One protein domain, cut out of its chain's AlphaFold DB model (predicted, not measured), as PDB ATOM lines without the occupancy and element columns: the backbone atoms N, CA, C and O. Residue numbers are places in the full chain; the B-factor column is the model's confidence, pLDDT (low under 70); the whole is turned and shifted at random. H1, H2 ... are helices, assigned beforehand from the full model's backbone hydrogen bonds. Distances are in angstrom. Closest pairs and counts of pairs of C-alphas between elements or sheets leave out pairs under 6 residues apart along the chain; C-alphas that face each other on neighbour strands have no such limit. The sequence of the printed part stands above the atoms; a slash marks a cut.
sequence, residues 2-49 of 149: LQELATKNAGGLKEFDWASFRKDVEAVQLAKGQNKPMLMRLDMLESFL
ATOM      1  N   LEU A   2     152.942 151.448 189.668       80.06
ATOM      2  CA  LEU A   2     152.154 151.392 190.929       80.06
ATOM      3  C   LEU A   2     152.944 151.909 192.142       80.06
ATOM      4  O   LEU A   2     152.438 152.706 192.924       80.06
ATOM      5  N   GLN A   3     154.220 151.530 192.234       81.25
ATOM      6  CA  GLN A   3     155.141 152.062 193.238       81.25
ATOM      7  C   GLN A   3     155.356 153.577 193.092       81.25
ATOM      8  O   GLN A   3     155.456 154.271 194.089       81.25
ATOM      9  N   GLU A   4     155.372 154.118 191.871       84.44
ATOM     10  CA  GLU A   4     155.518 155.565 191.650       84.44
ATOM     11  C   GLU A   4     154.257 156.323 192.071       84.44
ATOM     12  O   GLU A   4     154.367 157.385 192.676       84.44
ATOM     13  N   LEU A   5     153.068 155.768 191.803       84.12
ATOM     14  CA  LEU A   5     151.797 156.314 192.283       84.12
ATOM     15  C   LEU A   5     151.751 156.319 193.814       84.12
ATOM     16  O   LEU A   5     151.393 157.335 194.405       84.12
ATOM     17  N   ALA A   6     152.181 155.227 194.451       83.62
ATOM     18  CA  ALA A   6     152.251 155.131 195.905       83.62
ATOM     19  C   ALA A   6     153.251 156.141 196.495       83.62
ATOM     20  O   ALA A   6     152.901 156.882 197.408       83.62
ATOM     21  N   THR A   7     154.460 156.246 195.937       83.81
ATOM     22  CA  THR A   7     155.482 157.202 196.398       83.81
ATOM     23  C   THR A   7     155.059 158.655 196.181       83.81
ATOM     24  O   THR A   7     155.325 159.507 197.025       83.81
ATOM     25  N   LYS A   8     154.374 158.958 195.070       85.00
ATOM     26  CA  LYS A   8     153.816 160.292 194.805       85.00
ATOM     27  C   LYS A   8     152.714 160.647 195.806       85.00
ATOM     28  O   LYS A   8     152.643 161.793 196.241       85.00
ATOM     29  N   ASN A   9     151.870 159.678 196.158       82.25
ATOM     30  CA  ASN A   9     150.796 159.849 197.133       82.25
ATOM     31  C   ASN A   9     151.345 160.027 198.562       82.25
ATOM     32  O   ASN A   9     150.915 160.925 199.276       82.25
ATOM     33  N   ALA A  10     152.377 159.261 198.926       75.12
ATOM     34  CA  ALA A  10     153.044 159.303 200.227       75.12
ATOM     35  C   ALA A  10     154.000 160.500 200.427       75.12
ATOM     36  O   ALA A  10     154.768 160.504 201.383       75.12
ATOM     37  N   GLY A  11     154.042 161.474 199.509       54.28
ATOM     38  CA  GLY A  11     155.105 162.482 199.423       54.28
ATOM     39  C   GLY A  11     155.419 163.222 200.737       54.28
ATOM     40  O   GLY A  11     154.789 164.230 201.057       54.28
ATOM     41  N   GLY A  12     156.457 162.774 201.453       66.50
ATOM     42  CA  GLY A  12     157.016 163.427 202.645       66.50
ATOM     43  C   GLY A  12     156.312 163.075 203.966       66.50
ATOM     44  O   GLY A  12     156.026 161.920 204.236       66.50
ATOM     45  N   LEU A  13     156.072 164.083 204.817       51.19
ATOM     46  CA  LEU A  13     155.438 163.972 206.151       51.19
ATOM     47  C   LEU A  13     153.899 163.829 206.111       51.19
ATOM     48  O   LEU A  13     153.250 163.938 207.150       51.19
ATOM     49  N   LYS A  14     153.293 163.670 204.930       57.81
ATOM     50  CA  LYS A  14     151.836 163.547 204.791       57.81
ATOM     51  C   LYS A  14     151.395 162.093 204.923       57.81
ATOM     52  O   LYS A  14     152.037 161.195 204.386       57.81
ATOM     53  N   GLU A  15     150.276 161.891 205.612       72.50
ATOM     54  CA  GLU A  15     149.575 160.609 205.660       72.50
ATOM     55  C   GLU A  15     149.175 160.165 204.245       72.50
ATOM     56  O   GLU A  15     148.824 160.987 203.395       72.50
ATOM     57  N   PHE A  16     149.252 158.858 203.998       83.62
ATOM     58  CA  PHE A  16     148.899 158.251 202.718       83.62
ATOM     59  C   PHE A  16     147.386 158.352 202.467       83.62
ATOM     60  O   PHE A  16     146.587 157.855 203.260       83.62
ATOM     61  N   ASP A  17     146.986 158.949 201.343       85.81
ATOM     62  CA  ASP A  17     145.584 159.069 200.932       85.81
ATOM     63  C   ASP A  17     145.192 157.885 200.040       85.81
ATOM     64  O   ASP A  17     145.390 157.897 198.816       85.81
ATOM     65  N   TRP A  18     144.593 156.870 200.669       86.88
ATOM     66  CA  TRP A  18     144.113 155.670 199.985       86.88
ATOM     67  C   TRP A  18     143.099 155.978 198.876       86.88
ATOM     68  O   TRP A  18     143.162 155.372 197.806       86.88
ATOM     69  N   ALA A  19     142.192 156.938 199.083       86.31
ATOM     70  CA  ALA A  19     141.146 157.249 198.113       86.31
ATOM     71  C   ALA A  19     141.735 157.869 196.838       86.31
ATOM     72  O   ALA A  19     141.369 157.480 195.723       86.31
ATOM     73  N   SER A  20     142.692 158.791 196.984       88.00
ATOM     74  CA  SER A  20     143.415 159.348 195.837       88.00
ATOM     75  C   SER A  20     144.261 158.286 195.133       88.00
ATOM     76  O   SER A  20     144.288 158.256 193.904       88.00
ATOM     77  N   PHE A  21     144.928 157.402 195.881       89.31
ATOM     78  CA  PHE A  21     145.711 156.314 195.297       89.31
ATOM     79  C   PHE A  21     144.829 155.352 194.490       89.31
ATOM     80  O   PHE A  21     145.161 155.036 193.348       89.31
ATOM     81  N   ARG A  22     143.675 154.941 195.033       87.94
ATOM     82  CA  ARG A  22     142.720 154.049 194.358       87.94
ATOM     83  C   ARG A  22     142.269 154.625 193.015       87.94
ATOM     84  O   ARG A  22     142.315 153.934 192.000       87.94
ATOM     85  N   LYS A  23     141.927 155.916 192.999       88.38
ATOM     86  CA  LYS A  23     141.531 156.636 191.784       88.38
ATOM     87  C   LYS A  23     142.648 156.678 190.741       88.38
ATOM     88  O   LYS A  23     142.393 156.450 189.559       88.38
ATOM     89  N   ASP A  24     143.876 156.961 191.168       87.88
ATOM     90  CA  ASP A  24     145.027 157.014 190.268       87.88
ATOM     91  C   ASP A  24     145.339 155.636 189.671       87.88
ATOM     92  O   ASP A  24     145.666 155.547 188.489       87.88
ATOM     93  N   VAL A  25     145.197 154.558 190.452       87.12
ATOM     94  CA  VAL A  25     145.398 153.182 189.976       87.12
ATOM     95  C   VAL A  25     144.330 152.771 188.960       87.12
ATOM     96  O   VAL A  25     144.669 152.190 187.931       87.12
ATOM     97  N   GLU A  26     143.061 153.105 189.200       83.94
ATOM     98  CA  GLU A  26     141.960 152.827 188.263       83.94
ATOM     99  C   GLU A  26     142.077 153.622 186.956       83.94
ATOM    100  O   GLU A  26     141.656 153.148 185.897       83.94
ATOM    101  N   ALA A  27     142.686 154.810 187.003       84.94
ATOM    102  CA  ALA A  27     142.951 155.627 185.824       84.94
ATOM    103  C   ALA A  27     144.083 155.071 184.940       84.94
ATOM    104  O   ALA A  27     144.206 155.468 183.775       84.94
ATOM    105  N   VAL A  28     144.909 154.151 185.448       85.50
ATOM    106  CA  VAL A  28     145.951 153.526 184.637       85.50
ATOM    107  C   VAL A  28     145.343 152.515 183.667       85.50
ATOM    108  O   VAL A  28     144.761 151.501 184.051       85.50
ATOM    109  N   GLN A  29     145.612 152.711 182.376       73.75
ATOM    110  CA  GLN A  29     145.382 151.685 181.362       73.75
ATOM    111  C   GLN A  29     146.405 150.548 181.481       73.75
ATOM    112  O   GLN A  29     147.473 150.571 180.870       73.75
ATOM    113  N   LEU A  30     146.073 149.533 182.275       74.69
ATOM    114  CA  LEU A  30     146.828 148.284 182.324       74.69
ATOM    115  C   LEU A  30     146.569 147.422 181.078       74.69
ATOM    116  O   LEU A  30     145.509 147.480 180.452       74.69
ATOM    117  N   ALA A  31     147.541 146.571 180.739       76.62
ATOM    118  CA  ALA A  31     147.401 145.603 179.655       76.62
ATOM    119  C   ALA A  31     146.155 144.713 179.853       76.62
ATOM    120  O   ALA A  31     145.791 144.364 180.983       76.62
ATOM    121  N   LYS A  32     145.503 144.316 178.746       73.38
ATOM    122  CA  LYS A  32     144.307 143.455 178.777       73.38
ATOM    123  C   LYS A  32     144.547 142.225 179.663       73.38
ATOM    124  O   LYS A  32     145.485 141.469 179.438       73.38
ATOM    125  N   GLY A  33     143.684 142.034 180.661       73.81
ATOM    126  CA  GLY A  33     143.739 140.907 181.602       73.81
ATOM    127  C   GLY A  33     144.445 141.186 182.937       73.81
ATOM    128  O   GLY A  33     144.229 140.433 183.879       73.81
ATOM    129  N   GLN A  34     145.209 142.277 183.071       77.81
ATOM    130  CA  GLN A  34     145.928 142.603 184.317       77.81
ATOM    131  C   GLN A  34     145.050 143.300 185.373       77.81
ATOM    132  O   GLN A  34     145.321 143.192 186.566       77.81
ATOM    133  N   ASN A  35     143.966 143.967 184.959       80.69
ATOM    134  CA  ASN A  35     143.104 144.722 185.878       80.69
ATOM    135  C   ASN A  35     142.415 143.843 186.926       80.69
ATOM    136  O   ASN A  35     142.400 144.179 188.105       80.69
ATOM    137  N   LYS A  36     141.856 142.702 186.514       83.25
ATOM    138  CA  LYS A  36     141.051 141.854 187.403       83.25
ATOM    139  C   LYS A  36     141.832 141.307 188.616       83.25
ATOM    140  O   LYS A  36     141.357 141.502 189.730       83.25
ATOM    141  N   PRO A  37     143.005 140.659 188.460       87.31
ATOM    142  CA  PRO A  37     143.766 140.159 189.611       87.31
ATOM    143  C   PRO A  37     144.331 141.279 190.493       87.31
ATOM    144  O   PRO A  37     144.510 141.085 191.690       87.31
ATOM    145  N   MET A  38     144.609 142.449 189.916       86.50
ATOM    146  CA  MET A  38     145.109 143.606 190.654       86.50
ATOM    147  C   MET A  38     144.014 144.223 191.534       86.50
ATOM    148  O   MET A  38     144.239 144.399 192.729       86.50
ATOM    149  N   LEU A  39     142.811 144.439 190.988       85.00
ATOM    150  CA  LEU A  39     141.660 144.937 191.750       85.00
ATOM    151  C   LEU A  39     141.293 143.997 192.900       85.00
ATOM    152  O   LEU A  39     141.128 144.461 194.016       85.00
ATOM    153  N   MET A  40     141.296 142.677 192.677       87.31
ATOM    154  CA  MET A  40     141.067 141.705 193.758       87.31
ATOM    155  C   MET A  40     142.060 141.857 194.918       87.31
ATOM    156  O   MET A  40     141.680 141.722 196.078       87.31
ATOM    157  N   ARG A  41     143.334 142.139 194.621       89.19
ATOM    158  CA  ARG A  41     144.347 142.371 195.660       89.19
ATOM    159  C   ARG A  41     144.136 143.701 196.380       89.19
ATOM    160  O   ARG A  41     144.343 143.751 197.585       89.19
ATOM    161  N   LEU A  42     143.718 144.754 195.675       88.19
ATOM    162  CA  LEU A  42     143.382 146.033 196.306       88.19
ATOM    163  C   LEU A  42     142.132 145.928 197.182       88.19
ATOM    164  O   LEU A  42     142.140 146.454 198.285       88.19
ATOM    165  N   ASP A  43     141.100 145.212 196.739       88.06
ATOM    166  CA  ASP A  43     139.884 144.980 197.526       88.06
ATOM    167  C   ASP A  43     140.199 144.178 198.799       88.06
ATOM    168  O   ASP A  43     139.694 144.473 199.881       88.06
ATOM    169  N   MET A  44     141.099 143.194 198.696       87.81
ATOM    170  CA  MET A  44     141.610 142.472 199.861       87.81
ATOM    171  C   MET A  44     142.393 143.399 200.802       87.81
ATOM    172  O   MET A  44     142.181 143.345 202.009       87.81
ATOM    173  N   LEU A  45     143.256 144.278 200.281       86.12
ATOM    174  CA  LEU A  45     143.966 145.267 201.100       86.12
ATOM    175  C   LEU A  45     142.999 146.227 201.801       86.12
ATOM    176  O   LEU A  45     143.155 146.471 202.994       86.12
ATOM    177  N   GLU A  46     141.975 146.715 201.101       86.81
ATOM    178  CA  GLU A  46     140.941 147.585 201.673       86.81
ATOM    179  C   GLU A  46     140.214 146.939 202.844       86.81
ATOM    180  O   GLU A  46     139.893 147.632 203.806       86.81
ATOM    181  N   SER A  47     140.015 145.619 202.814       83.94
ATOM    182  CA  SER A  47     139.384 144.901 203.925       83.94
ATOM    183  C   SER A  47     140.179 144.967 205.239       83.94
ATOM    184  O   SER A  47     139.595 144.801 206.308       83.94
ATOM    185  N   PHE A  48     141.483 145.263 205.174       80.88
ATOM    186  CA  PHE A  48     142.346 145.455 206.343       80.88
ATOM    187  C   PHE A  48     142.508 146.926 206.753       80.88
ATOM    188  O   PHE A  48     143.024 147.207 207.835       80.88
ATOM    189  N   LEU A  49     142.089 147.880 205.914       82.25
ATOM    190  CA  LEU A  49     142.263 149.307 206.169       82.25
ATOM    191  C   LEU A  49     141.028 149.907 206.836       82.25
ATOM    192  O   LEU A  49     139.893 149.750 206.393       82.25
TER     193      LEU A  49
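This is residues 2 to 49 of the 149 residues of an uncharacterized protein of Massarina eburnea CBS 473.64 (UniProt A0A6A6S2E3). Look first for H3, the longest helix, which folds back alongside H2 across a gap; on another side of H2 the short H1 packs on it at a slant. The three helix centres make a triangle, H1 and H3 meet nowhere, and the two links lie at opposite ends of the longest axis. The printed part has 48 residues with three named helices, in the order H1, H2, H3, and no named strand; the class is all helix. The whole is only just compact, close to loose, with a radius of gyration of the C-alphas of 11.4 A, and its outline is elongated, with spans of 36 by 23 by 14 A.

Find C-alpha 35 at (143.104, 144.722, 185.878); from there H3, residues 35 to 48, runs 20.5 A to C-alpha 48 at (142.346, 145.455, 206.343). Go back along the chain to Trp 18, where H2, residues 18 to 27, begins; it runs 14.2 A to C-alpha 27 at (142.951, 155.627, 185.824). At the first printed residue, find C-alpha 2 at (152.154, 151.392, 190.929); it begins H1, residues 2 to 9, which is 10.6 A from first to last C-alpha.

Start at H3 and look toward H2: these two helices are near each other, with 10 pairs of C-alphas within 10 A, and their closest C-alphas are 8.3 A apart. H3 touches no helix. Move on to H2, which touches H1, with 7 pairs of C-alphas within 8 A. The closest C-alphas of these two helices are those of Asn 9 and Phe 21, 6.5 A apart. H1 and H2 run opposite ways at a steep tilt of 46 degrees, and their centres are 10.0 A apart. H1 and H3 are apart. Along the backbone of H1 and H2 you will find each O i to N i+4 pair within hydrogen-bond range; in H3 it is 9 of 10.

Look to the two links for the greatest length: the two C-alphas farthest apart are those of Leu 13 and Lys 32, at 36.0 A. Leu 13 is in the link from H1 to H2, a short link of 8 residues, and Lys 32 is in the link from H2 to H3, a short link of 7 residues. From Leu 2 to Leu 49, the first and last printed C-alphas, it is 18.3 A. The printed part has no cut. In the B-factor column the mean pLDDT of the printed part is 81.3; you will find it under 70 at residues 11 to 14, where the model's confidence is low.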